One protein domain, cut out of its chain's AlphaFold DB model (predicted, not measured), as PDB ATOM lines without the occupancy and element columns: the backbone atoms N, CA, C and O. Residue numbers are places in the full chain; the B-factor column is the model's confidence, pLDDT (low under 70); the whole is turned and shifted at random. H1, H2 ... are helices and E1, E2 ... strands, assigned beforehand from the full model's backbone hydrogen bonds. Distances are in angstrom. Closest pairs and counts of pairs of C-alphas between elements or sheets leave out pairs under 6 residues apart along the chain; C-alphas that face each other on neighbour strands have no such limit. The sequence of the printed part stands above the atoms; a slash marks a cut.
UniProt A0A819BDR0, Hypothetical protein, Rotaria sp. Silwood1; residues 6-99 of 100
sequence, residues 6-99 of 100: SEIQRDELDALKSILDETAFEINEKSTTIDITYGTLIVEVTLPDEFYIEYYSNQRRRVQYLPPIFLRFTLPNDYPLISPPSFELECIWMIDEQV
ATOM      1  N   SER A   6      24.321   7.379 -22.245       85.44
ATOM      2  CA  SER A   6      24.007   8.649 -22.901       85.44
ATOM      3  C   SER A   6      23.035   9.535 -22.123       85.44
ATOM      4  O   SER A   6      23.163  10.754 -22.177       85.44
ATOM      5  N   GLU A   7      22.055   8.950 -21.429       89.69
ATOM      6  CA  GLU A   7      21.118   9.717 -20.596       89.69
ATOM      7  C   GLU A   7      21.835  10.265 -19.365       89.69
ATOM      8  O   GLU A   7      21.760  11.457 -19.100       89.69
ATOM      9  N   ILE A   8      22.617   9.423 -18.680       92.06
ATOM     10  CA  ILE A   8      23.380   9.842 -17.495       92.06
ATOM     11  C   ILE A   8      24.399  10.928 -17.867       92.06
ATOM     12  O   ILE A   8      24.528  11.921 -17.157       92.06
ATOM     13  N   GLN A   9      25.091  10.765 -19.000       91.00
ATOM     14  CA  GLN A   9      26.033  11.763 -19.502       91.00
ATOM     15  C   GLN A   9      25.337  13.099 -19.796       91.00
ATOM     16  O   GLN A   9      25.870  14.153 -19.460       91.00
ATOM     17  N   ARG A  10      24.149  13.075 -20.412       90.50
ATOM     18  CA  ARG A  10      23.381  14.297 -20.688       90.50
ATOM     19  C   ARG A  10      22.982  15.002 -19.394       90.50
ATOM     20  O   ARG A  10      23.213  16.202 -19.279       90.50
ATOM     21  N   ASP A  11      22.433  14.251 -18.443       93.75
ATOM     22  CA  ASP A  11      21.980  14.781 -17.157       93.75
ATOM     23  C   ASP A  11      23.136  15.455 -16.397       93.75
ATOM     24  O   ASP A  11      22.959  16.529 -15.819       93.75
ATOM     25  N   GLU A  12      24.339  14.872 -16.441       93.31
ATOM     26  CA  GLU A  12      25.541  15.471 -15.854       93.31
ATOM     27  C   GLU A  12      25.938  16.783 -16.549       93.31
ATOM     28  O   GLU A  12      26.180  17.784 -15.876       93.31
ATOM     29  N   LEU A  13      25.974  16.814 -17.886       91.88
ATOM     30  CA  LEU A  13      26.328  18.025 -18.638       91.88
ATOM     31  C   LEU A  13      25.327  19.161 -18.408       91.88
ATOM     32  O   LEU A  13      25.729  20.321 -18.299       91.88
ATOM     33  N   ASP A  14      24.038  18.843 -18.312       92.25
ATOM     34  CA  ASP A  14      22.992  19.827 -18.032       92.25
ATOM     35  C   ASP A  14      23.089  20.349 -16.591       92.25
ATOM     36  O   ASP A  14      22.952  21.555 -16.360       92.25
ATOM     37  N   ALA A  15      23.417  19.484 -15.626       94.81
ATOM     38  CA  ALA A  15      23.714  19.912 -14.261       94.81
ATOM     39  C   ALA A  15      24.933  20.849 -14.214       94.81
ATOM     40  O   ALA A  15      24.873  21.895 -13.567       94.81
ATOM     41  N   LEU A  16      26.012  20.531 -14.937       92.25
ATOM     42  CA  LEU A  16      27.217  21.367 -14.994       92.25
ATOM     43  C   LEU A  16      26.941  22.744 -15.611       92.25
ATOM     44  O   LEU A  16      27.353  23.747 -15.033       92.25
ATOM     45  N   LYS A  17      26.173  22.813 -16.705       91.19
ATOM     46  CA  LYS A  17      25.720  24.090 -17.295       91.19
ATOM     47  C   LYS A  17      24.873  24.929 -16.336       91.19
ATOM     48  O   LYS A  17      24.835  26.143 -16.467       91.19
ATOM     49  N   SER A  18      24.162  24.291 -15.403       92.94
ATOM     50  CA  SER A  18      23.359  25.002 -14.404       92.94
ATOM     51  C   SER A  18      24.182  25.509 -13.217       92.94
ATOM     52  O   SER A  18      23.726  26.420 -12.527       92.94
ATOM     53  N   ILE A  19      25.321  24.880 -12.920       93.94
ATOM     54  CA  ILE A  19      26.177  25.225 -11.775       93.94
ATOM     55  C   ILE A  19      27.228  26.263 -12.175       93.94
ATOM     56  O   ILE A  19      27.591  27.108 -11.359       93.94
ATOM     57  N   LEU A  20      27.741  26.167 -13.401       90.38
ATOM     58  CA  LEU A  20      28.865  26.953 -13.889       90.38
ATOM     59  C   LEU A  20      28.391  28.094 -14.784       90.38
ATOM     60  O   LEU A  20      27.446  27.942 -15.556       90.38
ATOM     61  N   ASP A  21      29.091  29.222 -14.704       88.69
ATOM     62  CA  ASP A  21      28.826  30.370 -15.563       88.69
ATOM     63  C   ASP A  21      29.045  30.019 -17.043       88.69
ATOM     64  O   ASP A  21      29.937  29.242 -17.396       88.69
ATOM     65  N   GLU A  22      28.282  30.662 -17.932       85.19
ATOM     66  CA  GLU A  22      28.355  30.439 -19.386       85.19
ATOM     67  C   GLU A  22      29.750  30.724 -19.968       85.19
ATOM     68  O   GLU A  22      30.131  30.161 -20.990       85.19
ATOM     69  N   THR A  23      30.533  31.589 -19.317       84.94
ATOM     70  CA  THR A  23      31.915  31.895 -19.711       84.94
ATOM     71  C   THR A  23      32.925  30.887 -19.176       84.94
ATOM     72  O   THR A  23      34.046  30.842 -19.669       84.94
ATOM     73  N   ALA A  24      32.562  30.117 -18.149       89.31
ATOM     74  CA  ALA A  24      33.445  29.159 -17.502       89.31
ATOM     75  C   ALA A  24      33.337  27.765 -18.126       89.31
ATOM     76  O   ALA A  24      34.291  27.002 -18.039       89.31
ATOM     77  N   PHE A  25      32.214  27.410 -18.753       92.81
ATOM     78  CA  PHE A  25      31.980  26.049 -19.232       92.81
ATOM     79  C   PHE A  25      31.408  26.011 -20.648       92.81
ATOM     80  O   PHE A  25      30.278  26.425 -20.898       92.81
ATOM     81  N   GLU A  26      32.182  25.448 -21.574       91.31
ATOM     82  CA  GLU A  26      31.820  25.313 -22.983       91.31
ATOM     83  C   GLU A  26      31.779  23.835 -23.384       91.31
ATOM     84  O   GLU A  26      32.732  23.087 -23.154       91.31
ATOM     85  N   ILE A  27      30.696  23.408 -24.035       89.31
ATOM     86  CA  ILE A  27      30.564  22.062 -24.606       89.31
ATOM     87  C   ILE A  27      30.424  22.175 -26.118       89.31
ATOM     88  O   ILE A  27      29.583  22.917 -26.622       89.31
ATOM     89  N   ASN A  28      31.202  21.366 -26.825       83.88
ATOM     90  CA  ASN A  28      31.117  21.184 -28.260       83.88
ATOM     91  C   ASN A  28      30.583  19.772 -28.540       83.88
ATOM     92  O   ASN A  28      31.216  18.760 -28.231       83.88
ATOM     93  N   GLU A  29      29.381  19.692 -29.108       70.75
ATOM     94  CA  GLU A  29      28.760  18.415 -29.451       70.75
ATOM     95  C   GLU A  29      29.118  17.991 -30.886       70.75
ATOM     96  O   GLU A  29      28.861  18.721 -31.842       70.75
ATOM     97  N   LYS A  30      29.594  16.742 -31.017       59.66
ATOM     98  CA  LYS A  30      29.561  15.892 -32.225       59.66
ATOM     99  C   LYS A  30      30.544  16.233 -33.349       59.66
ATOM    100  O   LYS A  30      30.228  16.930 -34.313       59.66
ATOM    101  N   SER A  31      31.686  15.545 -33.320       53.91
ATOM    102  CA  SER A  31      32.400  15.186 -34.551       53.91
ATOM    103  C   SER A  31      31.607  14.105 -35.299       53.91
ATOM    104  O   SER A  31      31.221  13.092 -34.727       53.91
ATOM    105  N   THR A  32      31.372  14.294 -36.596       52.53
ATOM    106  CA  THR A  32      30.514  13.466 -37.473       52.53
ATOM    107  C   THR A  32      30.965  12.017 -37.683       52.53
ATOM    108  O   THR A  32      30.310  11.275 -38.413       52.53
ATOM    109  N   THR A  33      32.081  11.598 -37.089       56.56
ATOM    110  CA  THR A  33      32.695  10.282 -37.338       56.56
ATOM    111  C   THR A  33      32.753   9.382 -36.109       56.56
ATOM    112  O   THR A  33      32.822   8.165 -36.264       56.56
ATOM    113  N   ILE A  34      32.696   9.951 -34.905       63.91
ATOM    114  CA  ILE A  34      32.710   9.228 -33.635       63.91
ATOM    115  C   ILE A  34      31.806  10.030 -32.704       63.91
ATOM    116  O   ILE A  34      32.050  11.220 -32.513       63.91
ATOM    117  N   ASP A  35      30.762   9.411 -32.153       69.62
ATOM    118  CA  ASP A  35      29.963  10.053 -31.110       69.62
ATOM    119  C   ASP A  35      30.894  10.260 -29.893       69.62
ATOM    120  O   ASP A  35      31.226   9.344 -29.153       69.62
ATOM    121  N   ILE A  36      31.469  11.445 -29.768       82.12
ATOM    122  CA  ILE A  36      32.264  11.863 -28.618       82.12
ATOM    123  C   ILE A  36      31.810  13.265 -28.261       82.12
ATOM    124  O   ILE A  36      31.644  14.122 -29.137       82.12
ATOM    125  N   THR A  37      31.603  13.488 -26.972       89.50
ATOM    126  CA  THR A  37      31.306  14.816 -26.440       89.50
ATOM    127  C   THR A  37      32.599  15.391 -25.898       89.50
ATOM    128  O   THR A  37      33.320  14.701 -25.186       89.50
ATOM    129  N   TYR A  38      32.925  16.636 -26.217       91.81
ATOM    130  CA  TYR A  38      34.106  17.283 -25.657       91.81
ATOM    131  C   TYR A  38      33.794  18.724 -25.285       91.81
ATOM    132  O   TYR A  38      32.815  19.314 -25.742       91.81
ATOM    133  N   GLY A  39      34.617  19.298 -24.423       92.25
ATOM    134  CA  GLY A  39      34.392  20.644 -23.927       92.25
ATOM    135  C   GLY A  39      35.604  21.204 -23.214       92.25
ATOM    136  O   GLY A  39      36.649  20.558 -23.111       92.25
ATOM    137  N   THR A  40      35.454  22.438 -22.751       93.56
ATOM    138  CA  THR A  40      36.482  23.163 -22.013       93.56
ATOM    139  C   THR A  40      35.863  23.807 -20.783       93.56
ATOM    140  O   THR A  40      34.836  24.478 -20.869       93.56
ATOM    141  N   LEU A  41      36.512  23.608 -19.641       93.81
ATOM    142  CA  LEU A  41      36.265  24.339 -18.409       93.81
ATOM    143  C   LEU A  41      37.386  25.367 -18.225       93.81
ATOM    144  O   LEU A  41      38.564  25.012 -18.218       93.81
ATOM    145  N   ILE A  42      37.021  26.631 -18.074       93.25
ATOM    146  CA  ILE A  42      37.932  27.738 -17.803       93.25
ATOM    147  C   ILE A  42      37.961  27.963 -16.293       93.25
ATOM    148  O   ILE A  42      36.937  28.231 -15.668       93.25
ATOM    149  N   VAL A  43      39.150  27.849 -15.710       89.62
ATOM    150  CA  VAL A  43      39.393  28.023 -14.280       89.62
ATOM    151  C   VAL A  43      40.242  29.269 -14.075       89.62
ATOM    152  O   VAL A  43      41.399  29.340 -14.496       89.62
ATOM    153  N   GLU A  44      39.664  30.255 -13.398       88.00
ATOM    154  CA  GLU A  44      40.377  31.458 -12.986       88.00
ATOM    155  C   GLU A  44      41.026  31.254 -11.616       88.00
ATOM    156  O   GLU A  44      40.392  30.803 -10.659       88.00
ATOM    157  N   VAL A  45      42.309  31.599 -11.505       84.19
ATOM    158  CA  VAL A  45      43.048  31.468 -10.248       84.19
ATOM    159  C   VAL A  45      42.973  32.777  -9.476       84.19
ATOM    160  O   VAL A  45      43.480  33.808  -9.922       84.19
ATOM    161  N   THR A  46      42.396  32.734  -8.278       86.94
ATOM    162  CA  THR A  46      42.440  33.869  -7.355       86.94
ATOM    163  C   THR A  46      43.806  33.937  -6.679       86.94
ATOM    164  O   THR A  46      44.223  33.003  -5.992       86.94
ATOM    165  N   LEU A  47      44.502  35.057  -6.862       88.12
ATOM    166  CA  LEU A  47      45.772  35.322  -6.197       88.12
ATOM    167  C   LEU A  47      45.567  36.113  -4.896       88.12
ATOM    168  O   LEU A  47      44.677  36.960  -4.830       88.12
ATOM    169  N   PRO A  48      46.421  35.903  -3.878       91.12
ATOM    170  CA  PRO A  48      46.523  36.818  -2.747       91.12
ATOM    171  C   PRO A  48      46.936  38.230  -3.192       91.12
ATOM    172  O   PRO A  48      47.687  38.385  -4.156       91.12
ATOM    173  N   ASP A  49      46.537  39.252  -2.427       85.19
ATOM    174  CA  ASP A  49      46.797  40.666  -2.752       85.19
ATOM    175  C   ASP A  49      48.287  40.983  -2.995       85.19
ATOM    176  O   ASP A  49      48.636  41.819  -3.836       85.19
ATOM    177  N   GLU A  50      49.178  40.297  -2.283       90.56
ATOM    178  CA  GLU A  50      50.629  40.487  -2.326       90.56
ATOM    179  C   GLU A  50      51.358  39.275  -2.924       90.56
ATOM    180  O   GLU A  50      52.297  38.730  -2.343       90.56
ATOM    181  N   PHE A  51      50.937  38.837  -4.112       90.44
ATOM    182  CA  PHE A  51      51.625  37.776  -4.845       90.44
ATOM    183  C   PHE A  51      52.762  38.325  -5.727       90.44
ATOM    184  O   PHE A  51      52.577  39.253  -6.520       90.44
ATOM    185  N   TYR A  52      53.959  37.740  -5.602       90.25
ATOM    186  CA  TYR A  52      55.151  38.150  -6.346       90.25
ATOM    187  C   TYR A  52      55.818  36.956  -7.013       90.25
ATOM    188  O   TYR A  52      56.129  35.974  -6.344       90.25
ATOM    189  N   ILE A  53      56.130  37.100  -8.297       87.94
ATOM    190  CA  ILE A  53      57.002  36.170  -9.015       87.94
ATOM    191  C   ILE A  53      58.441  36.676  -8.959       87.94
ATOM    192  O   ILE A  53      58.682  37.883  -9.066       87.94
ATOM    193  N   GLU A  54      59.390  35.761  -8.792       87.62
ATOM    194  CA  GLU A  54      60.821  36.042  -8.890       87.62
ATOM    195  C   GLU A  54      61.366  35.452 -10.192       87.62
ATOM    196  O   GLU A  54      61.130  34.288 -10.504       87.62
ATOM    197  N   TYR A  55      62.077  36.263 -10.970       82.69
ATOM    198  CA  TYR A  55      62.695  35.855 -12.232       82.69
ATOM    199  C   TYR A  55      64.058  36.540 -12.331       82.69
ATOM    200  O   TYR A  55      64.154  37.716 -12.013       82.69
ATOM    201  N   TYR A  56      65.100  35.820 -12.760       71.94
ATOM    202  CA  TYR A  56      66.508  36.260 -12.729       71.94
ATOM    203  C   TYR A  56      66.955  36.793 -11.353       71.94
ATOM    204  O   TYR A  56      66.577  37.890 -10.952       71.94
ATOM    205  N   SER A  57      67.794  36.023 -10.649       77.38
ATOM    206  CA  SER A  57      68.279  36.263  -9.276       77.38
ATOM    207  C   SER A  57      68.077  37.698  -8.756       77.38
ATOM    208  O   SER A  57      68.878  38.588  -9.054       77.38
ATOM    209  N   ASN A  58      67.021  37.878  -7.946       76.88
ATOM    210  CA  ASN A  58      66.601  39.100  -7.246       76.88
ATOM    211  C   ASN A  58      65.672  40.102  -7.968       76.88
ATOM    212  O   ASN A  58      65.426  41.172  -7.403       76.88
ATOM    213  N   GLN A  59      65.101  39.818  -9.146       85.62
ATOM    214  CA  GLN A  59      63.997  40.650  -9.664       85.62
ATOM    215  C   GLN A  59      62.637  40.060  -9.288       85.62
ATOM    216  O   GLN A  59      62.289  38.950  -9.680       85.62
ATOM    217  N   ARG A  60      61.837  40.841  -8.549       90.94
ATOM    218  CA  ARG A  60      60.467  40.484  -8.164       90.94
ATOM    219  C   ARG A  60      59.455  41.379  -8.863       90.94
ATOM    220  O   ARG A  60      59.625  42.599  -8.912       90.94
ATOM    221  N   ARG A  61      58.374  40.793  -9.374       89.12
ATOM    222  CA  ARG A  61      57.231  41.532  -9.933       89.12
ATOM    223  C   ARG A  61      55.962  41.097  -9.234       89.12
ATOM    224  O   ARG A  61      55.741  39.907  -9.041       89.12
ATOM    225  N   ARG A  62      55.145  42.078  -8.854       91.12
ATOM    226  CA  ARG A  62      53.807  41.816  -8.334       91.12
ATOM    227  C   ARG A  62      52.927  41.352  -9.485       91.12
ATOM    228  O   ARG A  62      52.900  42.009 -10.524       91.12
ATOM    229  N   VAL A  63      52.210  40.258  -9.280       89.19
ATOM    230  CA  VAL A  63      51.235  39.734 -10.236       89.19
ATOM    231  C   VAL A  63      49.870  39.797  -9.575       89.19
ATOM    232  O   VAL A  63      49.707  39.340  -8.451       89.19
ATOM    233  N   GLN A  64      48.917  40.422 -10.261       88.88
ATOM    234  CA  GLN A  64      47.536  40.556  -9.783       88.88
ATOM    235  C   GLN A  64      46.608  39.529 -10.436       88.88
ATOM    236  O   GLN A  64      45.600  39.164  -9.847       88.88
ATOM    237  N   TYR A  65      46.974  39.035 -11.623       86.12
ATOM    238  CA  TYR A  65      46.178  38.088 -12.395       86.12
ATOM    239  C   TYR A  65      47.091  37.022 -12.994       86.12
ATOM    240  O   TYR A  65      48.130  37.358 -13.572       86.12
ATOM    241  N   LEU A  66      46.702  35.755 -12.856       87.38
ATOM    242  CA  LEU A  66      47.280  34.669 -13.640       87.38
ATOM    243  C   LEU A  66      46.487  34.497 -14.935       87.38
ATOM    244  O   LEU A  66      45.291  34.800 -14.961       87.38
ATOM    245  N   PRO A  67      47.126  33.998 -16.005       88.31
ATOM    246  CA  PRO A  67      46.371  33.490 -17.135       88.31
ATOM    247  C   PRO A  67      45.394  32.391 -16.673       88.31
ATOM    248  O   PRO A  67      45.711  31.650 -15.734       88.31
ATOM    249  N   PRO A  68      44.224  32.275 -17.319       90.00
ATOM    250  CA  PRO A  68      43.274  31.216 -17.012       90.00
ATOM    251  C   PRO A  68      43.880  29.838 -17.293       90.00
ATOM    252  O   PRO A  68      44.723  29.677 -18.182       90.00
ATOM    253  N   ILE A  69      43.420  28.847 -16.534       92.06
ATOM    254  CA  ILE A  69      43.723  27.437 -16.764       92.06
ATOM    255  C   ILE A  69      42.549  26.837 -17.526       92.06
ATOM    256  O   ILE A  69      41.399  26.970 -17.114       92.06
ATOM    257  N   PHE A  70      42.835  26.162 -18.628       92.75
ATOM    258  CA  PHE A  70      41.843  25.454 -19.420       92.75
ATOM    259  C   PHE A  70      41.921  23.968 -19.085       92.75
ATOM    260  O   PHE A  70      42.959  23.337 -19.268       92.75
ATOM    261  N   LEU A  71      40.823  23.401 -18.600       93.25
ATOM    262  CA  LEU A  71      40.638  21.963 -18.466       93.25
ATOM    263  C   LEU A  71      39.801  21.485 -19.650       93.25
ATOM    264  O   LEU A  71      38.580  21.656 -19.684       93.25
ATOM    265  N   ARG A  72      40.463  20.892 -20.637       93.25
ATOM    266  CA  ARG A  72      39.804  20.247 -21.770       93.25
ATOM    267  C   ARG A  72      39.376  18.855 -21.349       93.25
ATOM    268  O   ARG A  72      40.141  18.139 -20.706       93.25
ATOM    269  N   PHE A  73      38.165  18.462 -21.715       93.12
ATOM    270  CA  PHE A  73      37.659  17.130 -21.423       93.12
ATOM    271  C   PHE A  73      37.042  16.483 -22.656       93.12
ATOM    272  O   PHE A  73      36.487  17.156 -23.523       93.12
ATOM    273  N   THR A  74      37.135  15.159 -22.724       93.25
ATOM    274  CA  THR A  74      36.454  14.330 -23.721       93.25
ATOM    275  C   THR A  74      35.721  13.203 -23.011       93.25
ATOM    276  O   THR A  74      36.314  12.475 -22.215       93.25
ATOM    277  N   LEU A  75      34.435  13.058 -23.314       92.19
ATOM    278  CA  LEU A  75      33.544  12.029 -22.805       92.19
ATOM    279  C   LEU A  75      33.282  11.003 -23.920       92.19
ATOM    280  O   LEU A  75      32.660  11.337 -24.937       92.19
ATOM    281  N   PRO A  76      33.751   9.759 -23.747       90.69
ATOM    282  CA  PRO A  76      33.350   8.633 -24.584       90.69
ATOM    283  C   PRO A  76      31.835   8.370 -24.527       90.69
ATOM    284  O   PRO A  76      31.164   8.755 -23.573       90.69
ATOM    285  N   ASN A  77      31.280   7.649 -25.501       88.12
ATOM    286  CA  ASN A  77      29.849   7.280 -25.503       88.12
ATOM    287  C   ASN A  77      29.417   6.390 -24.347       88.12
ATOM    288  O   ASN A  77      28.248   6.351 -23.969       88.12
ATOM    289  N   ASP A  78      30.352   5.586 -23.871       89.44
ATOM    290  CA  ASP A  78      30.154   4.600 -22.831       89.44
ATOM    291  C   ASP A  78      30.480   5.161 -21.440       89.44
ATOM    292  O   ASP A  78      30.287   4.461 -20.445       89.44
ATOM    293  N   TYR A  79      30.911   6.424 -21.349       90.81
ATOM    294  CA  TYR A  79      30.949   7.177 -20.098       90.81
ATOM    295  C   TYR A  79      29.515   7.500 -19.636       90.81
ATOM    296  O   TYR A  79      28.703   7.932 -20.460       90.81
ATOM    297  N   PRO A  80      29.181   7.342 -18.341       90.69
ATOM    298  CA  PRO A  80      30.076   7.008 -17.222       90.69
ATOM    299  C   PRO A  80      30.147   5.519 -16.855       90.69
ATOM    300  O   PRO A  80      30.672   5.168 -15.801       90.69
ATOM    301  N   LEU A  81      29.586   4.628 -17.674       91.06
ATOM    302  CA  LEU A  81      29.372   3.228 -17.294       91.06
ATOM    303  C   LEU A  81      30.596   2.325 -17.494       91.06
ATOM    304  O   LEU A  81      30.774   1.383 -16.723       91.06
ATOM    305  N   ILE A  82      31.391   2.561 -18.539       91.50
ATOM    306  CA  ILE A  82      32.497   1.676 -18.938       91.50
ATOM    307  C   ILE A  82      33.819   2.438 -18.939       91.50
ATOM    308  O   ILE A  82      34.728   2.081 -18.190       91.50
ATOM    309  N   SER A  83      33.927   3.473 -19.774       91.12
ATOM    310  CA  SER A  83      35.169   4.226 -19.945       91.12
ATOM    311  C   SER A  83      35.151   5.531 -19.150       91.12
ATOM    312  O   SER A  83      34.118   6.205 -19.099       91.12
ATOM    313  N   PRO A  84      36.284   5.916 -18.535       93.19
ATOM    314  CA  PRO A  84      36.416   7.207 -17.881       93.19
ATOM    315  C   PRO A  84      36.534   8.344 -18.915       93.19
ATOM    316  O   PRO A  84      36.874   8.100 -20.076       93.19
ATOM    317  N   PRO A  85      36.303   9.594 -18.492       93.69
ATOM    318  CA  PRO A  85      36.580  10.760 -19.313       93.69
ATOM    319  C   PRO A  85      38.094  10.995 -19.425       93.69
ATOM    320  O   PRO A  85      38.865  10.620 -18.539       93.69
ATOM    321  N   SER A  86      38.520  11.632 -20.516       93.62
ATOM    322  CA  SER A  86      39.900  12.096 -20.702       93.62
ATOM    323  C   SER A  86      39.990  13.577 -20.382       93.62
ATOM    324  O   SER A  86      39.128  14.338 -20.818       93.62
ATOM    325  N   PHE A  87      41.050  13.984 -19.688       93.00
ATOM    326  CA  PHE A  87      41.296  15.369 -19.303       93.00
ATOM    327  C   PHE A  87      42.673  15.837 -19.760       93.00
ATOM    328  O   PHE A  87      43.641  15.082 -19.693       93.00
ATOM    329  N   GLU A  88      42.755  17.094 -20.171       91.38
ATOM    330  CA  GLU A  88      43.996  17.777 -20.518       91.38
ATOM    331  C   GLU A  88      43.986  19.174 -19.892       91.38
ATOM    332  O   GLU A  88      43.016  19.922 -20.030       91.38
ATOM    333  N   LEU A  89      45.054  19.506 -19.167       91.31
ATOM    334  CA  LEU A  89      45.252  20.822 -18.569       91.31
ATOM    335  C   LEU A  89      46.152  21.664 -19.468       91.31
ATOM    336  O   LEU A  89      47.250  21.247 -19.825       91.31
ATOM    337  N   GLU A  90      45.708  22.877 -19.771       89.00
ATOM    338  CA  GLU A  90      46.446  23.837 -20.579       89.00
ATOM    339  C   GLU A  90      46.507  25.191 -19.862       89.00
ATOM    340  O   GLU A  90      45.493  25.759 -19.455       89.00
ATOM    341  N   CYS A  91      47.713  25.732 -19.710       88.56
ATOM    342  CA  CYS A  91      47.940  27.091 -19.230       88.56
ATOM    343  C   CYS A  91      49.284  27.589 -19.756       88.56
ATOM    344  O   CYS A  91      50.294  26.897 -19.662       88.56
ATOM    345  N   ILE A  92      49.318  28.822 -20.260       86.56
ATOM    346  CA  ILE A  92      50.515  29.414 -20.877       86.56
ATOM    347  C   ILE A  92      51.710  29.547 -19.914       86.56
ATOM    348  O   ILE A  92      52.843  29.711 -20.360       86.56
ATOM    349  N   TRP A  93      51.478  29.510 -18.599       84.81
ATOM    350  CA  TRP A  93      52.536  29.583 -17.583       84.81
ATOM    351  C   TRP A  93      52.895  28.225 -16.971       84.81
ATOM    352  O   TRP A  93      53.807  28.175 -16.146       84.81
ATOM    353  N   MET A  94      52.207  27.143 -17.344       82.62
ATOM    354  CA  MET A  94      52.569  25.805 -16.879       82.62
ATOM    355  C   MET A  94      53.755  25.268 -17.676       82.62
ATOM    356  O   MET A  94      53.832  25.418 -18.893       82.62
ATOM    357  N   ILE A  95      54.678  24.629 -16.964       83.81
ATOM    358  CA  ILE A  95      55.766  23.844 -17.556       83.81
ATOM    359  C   ILE A  95      55.393  22.358 -17.552       83.81
ATOM    360  O   ILE A  95      54.607  21.926 -16.709       83.81
ATOM    361  N   ASP A  96      56.002  21.563 -18.434       78.12
ATOM    362  CA  ASP A  96      55.701  20.127 -18.601       78.12
ATOM    363  C   ASP A  96      55.744  19.323 -17.288       78.12
ATOM    364  O   ASP A  96      55.029  18.340 -17.114       78.12
ATOM    365  N   GLU A  97      56.580  19.741 -16.339       80.25
ATOM    366  CA  GLU A  97      56.723  19.107 -15.025       80.25
ATOM    367  C   GLU A  97      55.475  19.263 -14.141       80.25
ATOM    368  O   GLU A  97      55.254  18.439 -13.258       80.25
ATOM    369  N   GLN A  98      54.662  20.295 -14.380       72.19
ATOM    370  CA  GLN A  98      53.439  20.604 -13.633       72.19
ATOM    371  C   GLN A  98      52.173  20.018 -14.276       72.19
ATOM    372  O   GLN A  98      51.123  20.023 -13.640       72.19
ATOM    373  N   VAL A  99      52.261  19.549 -15.526       67.81
ATOM    374  CA  VAL A  99      51.138  18.982 -16.303       67.81
ATOM    375  C   VAL A  99      51.078  17.445 -16.181       67.81
ATOM    376  O   VAL A  99      50.134  16.823 -16.657       67.81
TER     377      VAL A  99
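AT A GLANCE: This is residues 6 to 99 of the 100 residues of the protein "Hypothetical protein" of Rotaria sp. Silwood1 (UniProt A0A819BDR0). A twisted four-stranded sheet, E1, E2, E5 and E6, has H1 over one face, and a small hairpin, E3 and E4, reaches out far beyond one end of it on two links, residues 44 to 51 and 63 to 68. The 94 printed residues hold one named helix and six named strands, in the order H1 E1 E2 E3 E4 E5 E6; the large sheet runs E1 - E2 - E5 - E6, antiparallel. The class is mixed, with 46 residues, under half, in named elements. The whole is loose, radius of gyration of the C-alphas 17.6 A, spanning 55 by 28 by 22 A.

HOW THE PARTS SIT: H1, residues 6 to 19, has every O i to N i+4 pair within hydrogen-bond range. A tight link leads to E1, residues 25 to 29; the closest C-alphas, of Lys 17 and Phe 25, are 6.8 A apart. E1 forms a hairpin with E2, residues 37 to 43, with N 28 and O 38 at 2.8 A. E3, residues 52 to 55, and E4, residues 59 to 62, form another, with N 53 and O 61 at 2.9 A. E5, residues 69 to 75, is antiparallel to E2, with N 41 and O 71 at 2.8 A. It forms a hairpin with E6, residues 86 to 90, with N 72 and O 88 at 2.8 A. H1 is on this sheet, along the strands, at 22 degrees to E2 on the local plane. E2 and E3 are apart.

IN THESE COORDINATES: H1 begins at C-alpha 6 (24.007, 8.649, -22.901) and is 20.1 A long; E2 measures 19.7 A and E5 19.4 A. E6 ends at C-alpha 90 (46.446, 23.837, -20.579).

THE WHOLE: The C-alphas farthest apart, of Glu 7 and Asn 58, are 55.8 A apart. The printed part has no cut and no long link. pLDDT is under 70 at residues 30 to 35 and 99.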